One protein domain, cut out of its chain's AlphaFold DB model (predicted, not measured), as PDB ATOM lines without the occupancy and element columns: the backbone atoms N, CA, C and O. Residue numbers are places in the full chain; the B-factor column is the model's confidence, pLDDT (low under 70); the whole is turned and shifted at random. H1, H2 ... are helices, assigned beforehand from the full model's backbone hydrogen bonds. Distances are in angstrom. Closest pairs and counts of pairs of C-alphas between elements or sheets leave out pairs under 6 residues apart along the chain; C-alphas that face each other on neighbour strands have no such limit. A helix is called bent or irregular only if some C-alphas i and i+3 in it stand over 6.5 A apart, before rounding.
ATOM      1  N   GLN A  13      -1.673 -15.758  63.045       92.44
ATOM      2  CA  GLN A  13      -2.692 -14.911  62.423       92.44
ATOM      3  C   GLN A  13      -2.187 -14.340  61.104       92.44
ATOM      4  O   GLN A  13      -2.872 -14.442  60.088       92.44
ATOM      5  N   ASN A  14      -0.956 -13.826  61.079       94.12
ATOM      6  CA  ASN A  14      -0.355 -13.335  59.841       94.12
ATOM      7  C   ASN A  14      -0.110 -14.460  58.834       94.12
ATOM      8  O   ASN A  14      -0.401 -14.297  57.647       94.12
ATOM      9  N   TRP A  15       0.337 -15.633  59.292       94.44
ATOM     10  CA  TRP A  15       0.459 -16.804  58.425       94.44
ATOM     11  C   TRP A  15      -0.896 -17.224  57.833       94.44
ATOM     12  O   TRP A  15      -0.994 -17.422  56.623       94.44
ATOM     13  N   LEU A  16      -1.947 -17.321  58.656       94.38
ATOM     14  CA  LEU A  16      -3.295 -17.697  58.220       94.38
ATOM     15  C   LEU A  16      -3.839 -16.692  57.202       94.38
ATOM     16  O   LEU A  16      -4.295 -17.084  56.130       94.38
ATOM     17  N   ASN A  17      -3.738 -15.401  57.518       94.00
ATOM     18  CA  ASN A  17      -4.162 -14.326  56.631       94.00
ATOM     19  C   ASN A  17      -3.432 -14.376  55.287       94.00
ATOM     20  O   ASN A  17      -4.074 -14.197  54.254       94.00
ATOM     21  N   GLY A  18      -2.127 -14.665  55.293       95.81
ATOM     22  CA  GLY A  18      -1.341 -14.869  54.079       95.81
ATOM     23  C   GLY A  18      -1.831 -16.061  53.254       95.81
ATOM     24  O   GLY A  18      -2.046 -15.924  52.056       95.81
ATOM     25  N   GLN A  19      -2.092 -17.211  53.885       96.31
ATOM     26  CA  GLN A  19      -2.590 -18.402  53.183       96.31
ATOM     27  C   GLN A  19      -3.953 -18.168  52.520       96.31
ATOM     28  O   GLN A  19      -4.150 -18.531  51.360       96.31
ATOM     29  N   VAL A  20      -4.891 -17.543  53.236       97.06
ATOM     30  CA  VAL A  20      -6.221 -17.239  52.687       97.06
ATOM     31  C   VAL A  20      -6.121 -16.178  51.591       97.06
ATOM     32  O   VAL A  20      -6.800 -16.293  50.574       97.06
ATOM     33  N   ALA A  21      -5.244 -15.181  51.745       96.88
ATOM     34  CA  ALA A  21      -5.010 -14.170  50.717       96.88
ATOM     35  C   ALA A  21      -4.498 -14.779  49.403       96.88
ATOM     36  O   ALA A  21      -5.009 -14.422  48.345       96.88
ATOM     37  N   GLU A  22      -3.533 -15.700  49.460       97.31
ATOM     38  CA  GLU A  22      -3.015 -16.373  48.263       97.31
ATOM     39  C   GLU A  22      -4.080 -17.248  47.593       97.31
ATOM     40  O   GLU A  22      -4.252 -17.187  46.376       97.31
ATOM     41  N   ARG A  23      -4.876 -17.989  48.375       97.50
ATOM     42  CA  ARG A  23      -6.007 -18.753  47.826       97.50
ATOM     43  C   ARG A  23      -7.063 -17.859  47.178       97.50
ATOM     44  O   ARG A  23      -7.566 -18.206  46.115       97.50
ATOM     45  N   ALA A  24      -7.380 -16.714  47.784       97.88
ATOM     46  CA  ALA A  24      -8.331 -15.758  47.221       97.88
ATOM     47  C   ALA A  24      -7.834 -15.190  45.888       97.88
ATOM     48  O   ALA A  24      -8.593 -15.145  44.925       97.88
ATOM     49  N   LYS A  25      -6.549 -14.825  45.793       97.75
ATOM     50  CA  LYS A  25      -5.949 -14.386  44.524       97.75
ATOM     51  C   LYS A  25      -6.038 -15.478  43.461       97.75
ATOM     52  O   LYS A  25      -6.539 -15.206  42.379       97.75
ATOM     53  N   ALA A  26      -5.627 -16.705  43.786       98.00
ATOM     54  CA  ALA A  26      -5.687 -17.830  42.853       98.00
ATOM     55  C   ALA A  26      -7.124 -18.122  42.386       98.00
ATOM     56  O   ALA A  26      -7.351 -18.367  41.204       98.00
ATOM     57  N   SER A  27      -8.102 -18.043  43.293       98.00
ATOM     58  CA  SER A  27      -9.517 -18.217  42.958       98.00
ATOM     59  C   SER A  27     -10.027 -17.127  42.013       98.00
ATOM     60  O   SER A  27     -10.681 -17.448  41.023       98.00
ATOM     61  N   LEU A  28      -9.690 -15.857  42.259       98.00
ATOM     62  CA  LEU A  28     -10.060 -14.759  41.364       98.00
ATOM     63  C   LEU A  28      -9.373 -14.876  39.999       98.00
ATOM     64  O   LEU A  28     -10.026 -14.670  38.986       98.00
ATOM     65  N   THR A  29      -8.101 -15.280  39.950       97.94
ATOM     66  CA  THR A  29      -7.409 -15.565  38.683       97.94
ATOM     67  C   THR A  29      -8.101 -16.681  37.902       97.94
ATOM     68  O   THR A  29      -8.274 -16.562  36.694       97.94
ATOM     69  N   ALA A  30      -8.546 -17.745  38.576       98.25
ATOM     70  CA  ALA A  30      -9.302 -18.817  37.932       98.25
ATOM     71  C   ALA A  30     -10.670 -18.335  37.416       98.25
ATOM     72  O   ALA A  30     -11.085 -18.735  36.332       98.25
ATOM     73  N   ARG A  31     -11.353 -17.443  38.150       97.94
ATOM     74  CA  ARG A  31     -12.601 -16.804  37.694       97.94
ATOM     75  C   ARG A  31     -12.374 -15.919  36.472       97.94
ATOM     76  O   ARG A  31     -13.149 -16.008  35.527       97.94
ATOM     77  N   ASP A  32     -11.306 -15.125  36.466       98.25
ATOM     78  CA  ASP A  32     -10.927 -14.285  35.327       98.25
ATOM     79  C   ASP A  32     -10.626 -15.139  34.077       98.25
ATOM     80  O   ASP A  32     -11.082 -14.810  32.982       98.25
ATOM     81  N   ALA A  33      -9.918 -16.263  34.239       97.81
ATOM     82  CA  ALA A  33      -9.637 -17.202  33.150       97.81
ATOM     83  C   ALA A  33     -10.913 -17.881  32.622       97.81
ATOM     84  O   ALA A  33     -11.182 -17.838  31.423       97.81
ATOM     85  N   ALA A  34     -11.745 -18.424  33.516       98.19
ATOM     86  CA  ALA A  34     -13.017 -19.038  33.144       98.19
ATOM     87  C   ALA A  34     -13.962 -18.034  32.468       98.19
ATOM     88  O   ALA A  34     -14.685 -18.381  31.534       98.19
ATOM     89  N   PHE A  35     -13.953 -16.769  32.903       98.31
ATOM     90  CA  PHE A  35     -14.691 -15.708  32.228       98.31
ATOM     91  C   PHE A  35     -14.207 -15.542  30.786       98.31
ATOM     92  O   PHE A  35     -15.034 -15.513  29.877       98.31
ATOM     93  N   ALA A  36     -12.895 -15.455  30.561       97.50
ATOM     94  CA  ALA A  36     -12.337 -15.291  29.222       97.50
ATOM     95  C   ALA A  36     -12.694 -16.468  28.297       97.50
ATOM     96  O   ALA A  36     -13.123 -16.244  27.166       97.50
ATOM     97  N   GLU A  37     -12.588 -17.705  28.788       97.00
ATOM     98  CA  GLU A  37     -12.949 -18.918  28.042       97.00
ATOM     99  C   GLU A  37     -14.429 -18.919  27.646       97.00
ATOM    100  O   GLU A  37     -14.764 -19.045  26.467       97.00
ATOM    101  N   ASN A  38     -15.318 -18.679  28.613       96.88
ATOM    102  CA  ASN A  38     -16.762 -18.666  28.381       96.88
ATOM    103  C   ASN A  38     -17.214 -17.513  27.471       96.88
ATOM    104  O   ASN A  38     -18.272 -17.598  26.848       96.88
ATOM    105  N   ASN A  39     -16.427 -16.434  27.386       96.50
ATOM    106  CA  ASN A  39     -16.769 -15.235  26.623       96.50
ATOM    107  C   ASN A  39     -15.946 -15.048  25.338       96.50
ATOM    108  O   ASN A  39     -16.094 -14.025  24.668       96.50
ATOM    109  N   ALA A  40     -15.122 -16.022  24.935       93.56
ATOM    110  CA  ALA A  40     -14.243 -15.899  23.768       93.56
ATOM    111  C   ALA A  40     -15.000 -15.565  22.462       93.56
ATOM    112  O   ALA A  40     -14.537 -14.751  21.658       93.56
ATOM    113  N   GLY A  41     -16.192 -16.144  22.276       92.94
ATOM    114  CA  GLY A  41     -17.076 -15.904  21.126       92.94
ATOM    115  C   GLY A  41     -18.136 -14.817  21.336       92.94
ATOM    116  O   GLY A  41     -18.926 -14.548  20.432       92.94
ATOM    117  N   VAL A  42     -18.185 -14.191  22.514       94.56
ATOM    118  CA  VAL A  42     -19.248 -13.245  22.873       94.56
ATOM    119  C   VAL A  42     -19.060 -11.907  22.148       94.56
ATOM    120  O   VAL A  42     -17.938 -11.436  21.910       94.56
ATOM    121  N   THR A  43     -20.182 -11.297  21.754       96.25
ATOM    122  CA  THR A  43     -20.202 -10.029  21.018       96.25
ATOM    123  C   THR A  43     -19.804  -8.857  21.913       96.25
ATOM    124  O   THR A  43     -20.026  -8.858  23.125       96.25
ATOM    125  N   ARG A  44     -19.263  -7.794  21.305       96.19
ATOM    126  CA  ARG A  44     -18.929  -6.557  22.031       96.19
ATOM    127  C   ARG A  44     -20.158  -5.948  22.723       96.19
ATOM    128  O   ARG A  44     -20.026  -5.469  23.837       96.19
ATOM    129  N   ALA A  45     -21.342  -6.037  22.113       96.75
ATOM    130  CA  ALA A  45     -22.589  -5.544  22.704       96.75
ATOM    131  C   ALA A  45     -23.006  -6.312  23.977       96.75
ATOM    132  O   ALA A  45     -23.509  -5.726  24.930       96.75
ATOM    133  N   ALA A  46     -22.769  -7.623  24.036       97.62
ATOM    134  CA  ALA A  46     -23.027  -8.386  25.253       97.62
ATOM    135  C   ALA A  46     -22.017  -8.043  26.365       97.62
ATOM    136  O   ALA A  46     -22.393  -7.939  27.532       97.62
ATOM    137  N   LEU A  47     -20.752  -7.784  26.010       98.00
ATOM    138  CA  LEU A  47     -19.743  -7.327  26.971       98.00
ATOM    139  C   LEU A  47     -20.053  -5.924  27.518       98.00
ATOM    140  O   LEU A  47     -19.854  -5.684  28.705       98.00
ATOM    141  N   THR A  48     -20.589  -5.005  26.710       98.00
ATOM    142  CA  THR A  48     -21.037  -3.697  27.218       98.00
ATOM    143  C   THR A  48     -22.246  -3.822  28.140       98.00
ATOM    144  O   THR A  48     -22.300  -3.143  29.164       98.00
ATOM    145  N   GLN A  49     -23.179  -4.734  27.851       98.06
ATOM    146  CA  GLN A  49     -24.285  -5.030  28.764       98.06
ATOM    147  C   GLN A  49     -23.782  -5.583  30.104       98.06
ATOM    148  O   GLN A  49     -24.250  -5.153  31.158       98.06
ATOM    149  N   TYR A  50     -22.801  -6.488  30.079       98.25
ATOM    150  CA  TYR A  50     -22.150  -6.984  31.292       98.25
ATOM    151  C   TYR A  50     -21.544  -5.840  32.122       98.25
ATOM    152  O   TYR A  50     -21.796  -5.754  33.323       98.25
ATOM    153  N   LEU A  51     -20.829  -4.908  31.480       98.25
ATOM    154  CA  LEU A  51     -20.262  -3.734  32.152       98.25
ATOM    155  C   LEU A  51     -21.337  -2.856  32.809       98.25
ATOM    156  O   LEU A  51     -21.139  -2.403  33.935       98.25
ATOM    157  N   ASN A  52     -22.485  -2.664  32.154       98.38
ATOM    158  CA  ASN A  52     -23.617  -1.925  32.717       98.38
ATOM    159  C   ASN A  52     -24.211  -2.611  33.955       98.38
ATOM    160  O   ASN A  52     -24.475  -1.948  34.959       98.38
ATOM    161  N   VAL A  53     -24.365  -3.940  33.927       98.31
ATOM    162  CA  VAL A  53     -24.817  -4.715  35.097       98.31
ATOM    163  C   VAL A  53     -23.826  -4.577  36.255       98.31
ATOM    164  O   VAL A  53     -24.234  -4.340  37.392       98.31
ATOM    165  N   CYS A  54     -22.522  -4.666  35.981       97.81
ATOM    166  CA  CYS A  54     -21.499  -4.460  37.003       97.81
ATOM    167  C   CYS A  54     -21.523  -3.039  37.574       97.81
ATOM    168  O   CYS A  54     -21.422  -2.878  38.788       97.81
ATOM    169  N   ALA A  55     -21.685  -2.018  36.729       97.62
ATOM    170  CA  ALA A  55     -21.757  -0.631  37.174       97.62
ATOM    171  C   ALA A  55     -22.958  -0.391  38.099       97.62
ATOM    172  O   ALA A  55     -22.819   0.251  39.139       97.62
ATOM    173  N   ALA A  56     -24.117  -0.966  37.764       97.62
ATOM    174  CA  ALA A  56     -25.308  -0.906  38.606       97.62
ATOM    175  C   ALA A  56     -25.088  -1.587  39.967       97.62
ATOM    176  O   ALA A  56     -25.472  -1.040  40.996       97.62
ATOM    177  N   ALA A  57     -24.424  -2.747  39.987       96.38
ATOM    178  CA  ALA A  57     -24.122  -3.469  41.223       96.38
ATOM    179  C   ALA A  57     -23.092  -2.747  42.112       96.38
ATOM    180  O   ALA A  57     -23.179  -2.820  43.337       96.38
ATOM    181  N   LEU A  58     -22.119  -2.056  41.509       95.12
ATOM    182  CA  LEU A  58     -21.096  -1.282  42.222       95.12
ATOM    183  C   LEU A  58     -21.576   0.123  42.621       95.12
ATOM    184  O   LEU A  58     -20.998   0.741  43.512       95.12
ATOM    185  N   GLY A  59     -22.609   0.647  41.958       96.25
ATOM    186  CA  GLY A  59     -23.051   2.037  42.100       96.25
ATOM    187  C   GLY A  59     -22.100   3.057  41.457       96.25
ATOM    188  O   GLY A  59     -22.236   4.258  41.685       96.25
ATOM    189  N   HIS A  60     -21.123   2.601  40.670       96.38
ATOM    190  CA  HIS A  60     -20.165   3.429  39.938       96.38
ATOM    191  C   HIS A  60     -19.595   2.673  38.734       96.38
ATOM    192  O   HIS A  60     -19.714   1.453  38.639       96.38
ATOM    193  N   SER A  61     -18.918   3.382  37.827       97.50
ATOM    194  CA  SER A  61     -18.216   2.733  36.718       97.50
ATOM    195  C   SER A  61     -17.133   1.778  37.226       97.50
ATOM    196  O   SER A  61     -16.312   2.201  38.049       97.50
ATOM    197  N   PRO A  62     -17.096   0.525  36.743       97.56
ATOM    198  CA  PRO A  62     -16.114  -0.459  37.176       97.56
ATOM    199  C   PRO A  62     -14.715  -0.139  36.641       97.56
ATOM    200  O   PRO A  62     -14.551   0.265  35.485       97.56
ATOM    201  N   SER A  63     -13.686  -0.409  37.444       97.25
ATOM    202  CA  SER A  63     -12.325  -0.597  36.935       97.25
ATOM    203  C   SER A  63     -12.059  -2.063  36.550       97.25
ATOM    204  O   SER A  63     -12.717  -2.963  37.079       97.25
ATOM    205  N   PRO A  64     -11.045  -2.358  35.709       97.44
ATOM    206  CA  PRO A  64     -10.734  -3.737  35.305       97.44
ATOM    207  C   PRO A  64     -10.481  -4.685  36.489       97.44
ATOM    208  O   PRO A  64     -10.797  -5.869  36.443       97.44
ATOM    209  N   THR A  65      -9.920  -4.166  37.583       97.12
ATOM    210  CA  THR A  65      -9.594  -4.926  38.802       97.12
ATOM    211  C   THR A  65     -10.797  -5.235  39.697       97.12
ATOM    212  O   THR A  65     -10.659  -5.989  40.662       97.12
ATOM    213  N   GLU A  66     -11.969  -4.665  39.417       97.19
ATOM    214  CA  GLU A  66     -13.168  -4.809  40.249       97.19
ATOM    215  C   GLU A  66     -14.126  -5.885  39.747       97.19
ATOM    216  O   GLU A  66     -14.922  -6.387  40.538       97.19
ATOM    217  N   ILE A  67     -13.994  -6.305  38.486       97.56
ATOM    218  CA  ILE A  67     -14.913  -7.255  37.845       97.56
ATOM    219  C   ILE A  67     -14.181  -8.433  37.204       97.56
ATOM    220  O   ILE A  67     -13.018  -8.316  36.810       97.56
ATOM    221  N   ASP A  68     -14.874  -9.562  37.096       97.94
ATOM    222  CA  ASP A  68     -14.307 -10.756  36.476       97.94
ATOM    223  C   ASP A  68     -14.040 -10.502  34.982       97.94
ATOM    224  O   ASP A  68     -14.845  -9.898  34.274       97.94
ATOM    225  N   GLY A  69     -12.875 -10.934  34.503       97.06
ATOM    226  CA  GLY A  69     -12.497 -10.808  33.097       97.06
ATOM    227  C   GLY A  69     -12.106  -9.399  32.649       97.06
ATOM    228  O   GLY A  69     -12.051  -9.149  31.447       97.06
ATOM    229  N   GLY A  70     -11.797  -8.480  33.570       97.50
ATOM    230  CA  GLY A  70     -11.410  -7.107  33.224       97.50
ATOM    231  C   GLY A  70     -10.284  -7.018  32.183       97.50
ATOM    232  O   GLY A  70     -10.416  -6.293  31.200       97.50
ATOM    233  N   ALA A  71      -9.222  -7.820  32.326       97.06
ATOM    234  CA  ALA A  71      -8.124  -7.865  31.350       97.06
ATOM    235  C   ALA A  71      -8.568  -8.393  29.972       97.06
ATOM    236  O   ALA A  71      -8.159  -7.872  28.937       97.06
ATOM    237  N   PHE A  72      -9.447  -9.399  29.952       98.19
ATOM    238  CA  PHE A  72     -10.013  -9.935  28.715       98.19
ATOM    239  C   PHE A  72     -10.872  -8.886  27.999       98.19
ATOM    240  O   PHE A  72     -10.724  -8.674  26.798       98.19
ATOM    241  N   ILE A  73     -11.744  -8.188  28.730       98.12
ATOM    242  CA  ILE A  73     -12.592  -7.132  28.169       98.12
ATOM    243  C   ILE A  73     -11.726  -5.986  27.639       98.12
ATOM    244  O   ILE A  73     -11.929  -5.550  26.510       98.12
ATOM    245  N   GLU A  74     -10.722  -5.536  28.393       97.56
ATOM    246  CA  GLU A  74      -9.775  -4.522  27.924       97.56
ATOM    247  C   GLU A  74      -9.127  -4.925  26.593       97.56
ATOM    248  O   GLU A  74      -9.173  -4.161  25.627       97.56
ATOM    249  N   GLN A  75      -8.626  -6.159  26.494       97.12
ATOM    250  CA  GLN A  75      -8.043  -6.686  25.263       97.12
ATOM    251  C   GLN A  75      -9.053  -6.712  24.100       97.12
ATOM    252  O   GLN A  75      -8.706  -6.356  22.975       97.12
ATOM    253  N   ARG A  76     -10.313  -7.095  24.347       97.25
ATOM    254  CA  ARG A  76     -11.364  -7.168  23.311       97.25
ATOM    255  C   ARG A  76     -11.762  -5.803  22.753       97.25
ATOM    256  O   ARG A  76     -12.198  -5.724  21.604       97.25
ATOM    257  N   PHE A  77     -11.634  -4.743  23.545       97.81
ATOM    258  CA  PHE A  77     -11.945  -3.370  23.130       97.81
ATOM    259  C   PHE A  77     -10.697  -2.551  22.756       97.81
ATOM    260  O   PHE A  77     -10.828  -1.424  22.270       97.81
ATOM    261  N   GLY A  78      -9.499  -3.104  22.962       97.75
ATOM    262  CA  GLY A  78      -8.201  -2.457  22.749       97.75
ATOM    263  C   GLY A  78      -7.766  -1.538  23.896       97.75
ATOM    264  O   GLY A  78      -6.575  -1.307  24.070       97.75
ATOM    265  N   SER A  79      -8.712  -1.035  24.688       97.44
ATOM    266  CA  SER A  79      -8.468  -0.315  25.938       97.44
ATOM    267  C   SER A  79      -9.711  -0.369  26.826       97.44
ATOM    268  O   SER A  79     -10.836  -0.535  26.336       97.44
ATOM    269  N   TRP A  80      -9.536  -0.183  28.137       98.00
ATOM    270  CA  TRP A  80     -10.681  -0.054  29.041       98.00
ATOM    271  C   TRP A  80     -11.534   1.185  28.736       98.00
ATOM    272  O   TRP A  80     -12.760   1.132  28.806       98.00
ATOM    273  N   ASP A  81     -10.901   2.287  28.327       97.50
ATOM    274  CA  ASP A  81     -11.593   3.533  27.979       97.50
ATOM    275  C   ASP A  81     -12.525   3.345  26.764       97.50
ATOM    276  O   ASP A  81     -13.652   3.855  26.753       97.50
ATOM    277  N   ASN A  82     -12.119   2.529  25.785       98.25
ATOM    278  CA  ASN A  82     -12.973   2.142  24.659       98.25
ATOM    279  C   ASN A  82     -14.156   1.276  25.111       98.25
ATOM    280  O   ASN A  82     -15.252   1.404  24.566       98.25
ATOM    281  N   ALA A  83     -13.949   0.395  26.095       98.12
ATOM    282  CA  ALA A  83     -15.014  -0.433  26.653       98.12
ATOM    283  C   ALA A  83     -16.059   0.415  27.398       98.12
ATOM    284  O   ALA A  83     -17.256   0.226  27.190       98.12
ATOM    285  N   MET A  84     -15.618   1.391  28.202       98.31
ATOM    286  CA  MET A  84     -16.504   2.328  28.906       98.31
ATOM    287  C   MET A  84     -17.289   3.207  27.930       98.31
ATOM    288  O   MET A  84     -18.508   3.306  28.047       98.31
ATOM    289  N   THR A  85     -16.614   3.754  26.911       98.19
ATOM    290  CA  THR A  85     -17.260   4.536  25.844       98.19
ATOM    291  C   THR A  85     -18.330   3.715  25.127       98.19
ATOM    292  O   THR A  85     -19.459   4.172  24.969       98.19
ATOM    293  N   ALA A  86     -18.010   2.476  24.741       97.94
ATOM    294  CA  ALA A  86     -18.958   1.589  24.074       97.94
ATOM    295  C   ALA A  86     -20.140   1.186  24.973       97.94
ATOM    296  O   ALA A  86     -21.224   0.906  24.466       97.94
ATOM    297  N   ALA A  87     -19.942   1.147  26.294       97.75
ATOM    298  CA  ALA A  87     -20.996   0.873  27.266       97.75
ATOM    299  C   ALA A  87     -21.840   2.103  27.632       97.75
ATOM    300  O   ALA A  87     -22.849   1.944  28.315       97.75
ATOM    301  N   GLY A  88     -21.454   3.305  27.187       97.81
ATOM    302  CA  GLY A  88     -22.096   4.556  27.596       97.81
ATOM    303  C   GLY A  88     -21.830   4.923  29.059       97.81
ATOM    304  O   GLY A  88     -22.590   5.686  29.650       97.81
ATOM    305  N   LEU A  89     -20.768   4.375  29.656       97.75
ATOM    306  CA  LEU A  89     -20.404   4.598  31.053       97.75
ATOM    307  C   LEU A  89     -19.298   5.653  31.169       97.75
ATOM    308  O   LEU A  89     -18.396   5.704  30.328       97.75
ATOM    309  N   PRO A  90     -19.300   6.473  32.237       96.94
ATOM    310  CA  PRO A  90     -18.194   7.380  32.487       96.94
ATOM    311  C   PRO A  90     -16.924   6.591  32.818       96.94
ATOM    312  O   PRO A  90     -16.977   5.485  33.355       96.94
ATOM    313  N   ARG A  91     -15.760   7.177  32.543       95.56
ATOM    314  CA  ARG A  91     -14.471   6.573  32.886       95.56
ATOM    315  C   ARG A  91     -14.356   6.345  34.404       95.56
ATOM    316  O   ARG A  91     -14.686   7.258  35.169       95.56
ATOM    317  N   PRO A  92     -13.854   5.184  34.872       94.38
ATOM    318  CA  PRO A  92     -13.590   4.981  36.291       94.38
ATOM    319  C   PRO A  92     -12.568   6.009  36.795       94.38
ATOM    320  O   PRO A  92     -11.522   6.232  36.186       94.38
ATOM    321  N   LYS A  93     -12.874   6.646  37.931       89.88
ATOM    322  CA  LYS A  93     -12.017   7.687  38.531       89.88
ATOM    323  C   LYS A  93     -10.715   7.118  39.093       89.88
ATOM    324  O   LYS A  93      -9.703   7.810  39.137       89.88
ATOM    325  N   THR A  94     -10.754   5.867  39.541       90.69
ATOM    326  CA  THR A  94      -9.636   5.180  40.185       90.69
ATOM    327  C   THR A  94      -9.603   3.723  39.767       90.69
ATOM    328  O   THR A  94     -10.645   3.118  39.539       90.69
ATOM    329  N   THR A  95      -8.409   3.145  39.753       93.06
ATOM    330  CA  THR A  95      -8.181   1.713  39.560       93.06
ATOM    331  C   THR A  95      -7.608   1.127  40.854       93.06
ATOM    332  O   THR A  95      -6.388   1.067  41.032       93.06
ATOM    333  N   PRO A  96      -8.459   0.751  41.831       94.75
ATOM    334  CA  PRO A  96      -7.985   0.162  43.075       94.75
ATOM    335  C   PRO A  96      -7.141  -1.089  42.813       94.75
ATOM    336  O   PRO A  96      -7.436  -1.908  41.939       94.75
ATOM    337  N   LYS A  97      -6.095  -1.269  43.628       95.75
ATOM    338  CA  LYS A  97      -5.352  -2.535  43.691       95.75
ATOM    339  C   LYS A  97      -6.316  -3.661  44.055       95.75
ATOM    340  O   LYS A  97      -7.195  -3.446  44.885       95.75
ATOM    341  N   LEU A  98      -6.083  -4.869  43.535       94.31
ATOM    342  CA  LEU A  98      -6.944  -6.035  43.780       94.31
ATOM    343  C   LEU A  98      -7.288  -6.228  45.265       94.31
ATOM    344  O   LEU A  98      -8.447  -6.404  45.606       94.31
ATOM    345  N   ASN A  99      -6.306  -6.113  46.161       95.06
ATOM    346  CA  ASN A  99      -6.524  -6.309  47.600       95.06
ATOM    347  C   ASN A  99      -7.502  -5.295  48.234       95.06
ATOM    348  O   ASN A  99      -8.002  -5.536  49.331       95.06
ATOM    349  N   ASN A 100      -7.761  -4.171  47.561       95.88
ATOM    350  CA  ASN A 100      -8.644  -3.103  48.023       95.88
ATOM    351  C   ASN A 100     -10.049  -3.186  47.403       95.88
ATOM    352  O   ASN A 100     -10.905  -2.372  47.743       95.88
ATOM    353  N   THR A 101     -10.311  -4.137  46.504       96.81
ATOM    354  CA  THR A 101     -11.613  -4.249  45.833       96.81
ATOM    355  C   THR A 101     -12.632  -4.997  46.691       96.81
ATOM    356  O   THR A 101     -12.289  -5.766  47.596       96.81
ATOM    357  N   LEU A 102     -13.923  -4.772  46.423       95.31
ATOM    358  CA  LEU A 102     -14.998  -5.517  47.087       95.31
ATOM    359  C   LEU A 102     -14.913  -7.016  46.771       95.31
ATOM    360  O   LEU A 102     -14.978  -7.830  47.693       95.31
ATOM    361  N   ARG A 103     -14.676  -7.375  45.498       96.69
ATOM    362  CA  ARG A 103     -14.595  -8.779  45.060       96.69
ATOM    363  C   ARG A 103     -13.534  -9.563  45.835       96.69
ATOM    364  O   ARG A 103     -13.785 -10.690  46.250       96.69
ATOM    365  N   TYR A 104     -12.376  -8.951  46.102       97.62
ATOM    366  CA  TYR A 104     -11.313  -9.584  46.882       97.62
ATOM    367  C   TYR A 104     -11.708  -9.807  48.339       97.62
ATOM    368  O   TYR A 104     -11.483 -10.893  48.874       97.62
ATOM    369  N   ARG A 105     -12.311  -8.800  48.980       97.06
ATOM    370  CA  ARG A 105     -12.766  -8.913  50.371       97.06
ATOM    371  C   ARG A 105     -13.795 -10.033  50.526       97.06
ATOM    372  O   ARG A 105     -13.623 -10.870  51.406       97.06
ATOM    373  N   MET A 106     -14.774 -10.096  49.624       96.75
ATOM    374  CA  MET A 106     -15.801 -11.143  49.621       96.75
ATOM    375  C   MET A 106     -15.216 -12.540  49.376       96.75
ATOM    376  O   MET A 106     -15.554 -13.483  50.089       96.75
ATOM    377  N   GLU A 107     -14.306 -12.694  48.407       97.62
ATOM    378  CA  GLU A 107     -13.685 -13.997  48.126       97.62
ATOM    379  C   GLU A 107     -12.833 -14.473  49.311       97.62
ATOM    380  O   GLU A 107     -12.888 -15.635  49.719       97.62
ATOM    381  N   LYS A 108     -12.089 -13.554  49.936       96.94
ATOM    382  CA  LYS A 108     -11.307 -13.847  51.139       96.94
ATOM    383  C   LYS A 108     -12.202 -14.271  52.306       96.94
ATOM    384  O   LYS A 108     -11.873 -15.232  53.004       96.94
ATOM    385  N   GLU A 109     -13.315 -13.576  52.515       96.69
ATOM    386  CA  GLU A 109     -14.291 -13.887  53.562       96.69
ATOM    387  C   GLU A 109     -14.921 -15.269  53.358       96.69
ATOM    388  O   GLU A 109     -14.995 -16.049  54.304       96.69
ATOM    389  N   LYS A 110     -15.266 -15.622  52.115       96.50
ATOM    390  CA  LYS A 110     -15.777 -16.951  51.750       96.50
ATOM    391  C   LYS A 110     -14.758 -18.066  52.001       96.50
ATOM    392  O   LYS A 110     -15.119 -19.142  52.479       96.50
ATOM    393  N   LEU A 111     -13.483 -17.832  51.686       96.31
ATOM    394  CA  LEU A 111     -12.438 -18.857  51.786       96.31
ATOM    395  C   LEU A 111     -11.916 -19.074  53.208       96.31
ATOM    396  O   LEU A 111     -11.431 -20.164  53.516       96.31
ATOM    397  N   LEU A 112     -12.014 -18.077  54.088       95.62
ATOM    398  CA  LEU A 112     -11.555 -18.185  55.474       95.62
ATOM    399  C   LEU A 112     -12.188 -19.365  56.246       95.62
ATOM    400  O   LEU A 112     -11.431 -20.185  56.781       95.62
ATOM    401  N   PRO A 113     -13.526 -19.515  56.324       96.56
ATOM    402  CA  PRO A 113     -14.137 -20.630  57.044       96.56
ATOM    403  C   PRO A 113     -13.819 -21.985  56.401       96.56
ATOM    404  O   PRO A 113     -13.581 -22.948  57.132       96.56
ATOM    405  N   LEU A 114     -13.735 -22.057  55.066       95.69
ATOM    406  CA  LEU A 114     -13.351 -23.274  54.337       95.69
ATOM    407  C   LEU A 114     -11.919 -23.704  54.674       95.69
ATOM    408  O   LEU A 114     -11.660 -24.862  54.988       95.69
ATOM    409  N   PHE A 115     -10.982 -22.757  54.711       95.62
ATOM    410  CA  PHE A 115      -9.600 -23.045  55.082       95.62
ATOM    411  C   PHE A 115      -9.485 -23.578  56.519       95.62
ATOM    412  O   PHE A 115      -8.720 -24.505  56.811       95.62
ATOM    413  N   LEU A 116     -10.251 -22.997  57.447       95.00
ATOM    414  CA  LEU A 116     -10.270 -23.436  58.839       95.00
ATOM    415  C   LEU A 116     -10.910 -24.820  58.999       95.00
ATOM    416  O   LEU A 116     -10.391 -25.626  59.779       95.00
ATOM    417  N   SER A 117     -11.997 -25.114  58.280       95.12
ATOM    418  CA  SER A 117     -12.654 -26.425  58.316       95.12
ATOM    419  C   SER A 117     -11.766 -27.514  57.712       95.12
ATOM    420  O   SER A 117     -11.547 -28.529  58.373       95.12
ATOM    421  N   GLU A 118     -11.133 -27.268  56.559       95.62
ATOM    422  CA  GLU A 118     -10.140 -28.165  55.949       95.62
ATOM    423  C   GLU A 118      -9.014 -28.506  56.930       95.62
ATOM    424  O   GLU A 118      -8.628 -29.665  57.094       95.62
TER     425      GLU A 118
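AT A GLANCE: This is residues 13 to 118 of the 171 residues of an uncharacterized protein of Firmicutes bacterium CAG:176 (UniProt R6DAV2). One long helix, H1, runs along much of the length of the model; H5 crosses it in an X on residues 20 to 28, and a small head of three shorter helices, H2, H3 and H4, gathers towards its other end. In the head H2 and H3 form a helical hairpin and H4 crosses H2; the stretch from residue 88 to 101 leads from the head back to H5. The printed part has 106 residues with five named helices, H1 to H5 in order, and no named strand: the class is all helix. It is only just compact, close to loose, with a radius of gyration of the C-alphas of 15.1 A, and only just elongated, spanning 44 by 29 by 20 A.

HOW THE PARTS SIT: H1, residues 13 to 39, is the longest helix. With its residues 20 to 28 alone it touches H5, residues 102 to 118; the closest C-alphas are those of Ala 24 and Lys 108, 5.3 A apart. These two run opposite ways at a steep tilt of 62 degrees. With residues 32 to 36 alone H1 only just touches H3, residues 70 to 77, with 3 pairs of C-alphas within 8 A; the closest are Ala 36 and Phe 72, 5.9 A. They run the same way at a shallow tilt of 26 degrees. H3 is the hub, touching three helices. H2, residues 44 to 58, forms a hairpin with H3; they only just touch, with 3 pairs of C-alphas within 8 A, closest at Leu 47 and Ile 73, 7.3 A. Their steep tilt of 37 degrees, opposite ways, is only just steep. H4, residues 80 to 87, touches H2 about perpendicular at 85 degrees, the C-alphas of Thr 48 and Ala 87 being closest at 4.6 A. H3 and H4 touch only at the corner by their link, at Glu 74 and Trp 80, whose C-alphas are 4.7 A apart. H1 and H4 are apart, and so are H2 and H5. Every O i to N i+4 pair is within hydrogen-bond range in H1, H2, H3 and H4; in H5 it is 11 of 13.

IN THESE COORDINATES: H1 begins at C-alpha 13 at (-2.692, -14.911, 62.423) and is 38.5 A long. H2 measures 21.0 A from C-alpha 44 at (-18.929, -6.557, 22.031). H5 measures 24.8 A and ends at C-alpha 118 at (-10.140, -28.165, 55.949); it is only just irregular, C-alphas 110 and 113 being 6.7 A apart.

THE WHOLE: The C-alphas farthest apart are those of Gln 13 and Ala 45, 45.4 A. The links H2 to H3 and H4 to H5 are long. The printed part has no cut, and no printed residue is under 70 in pLDDT.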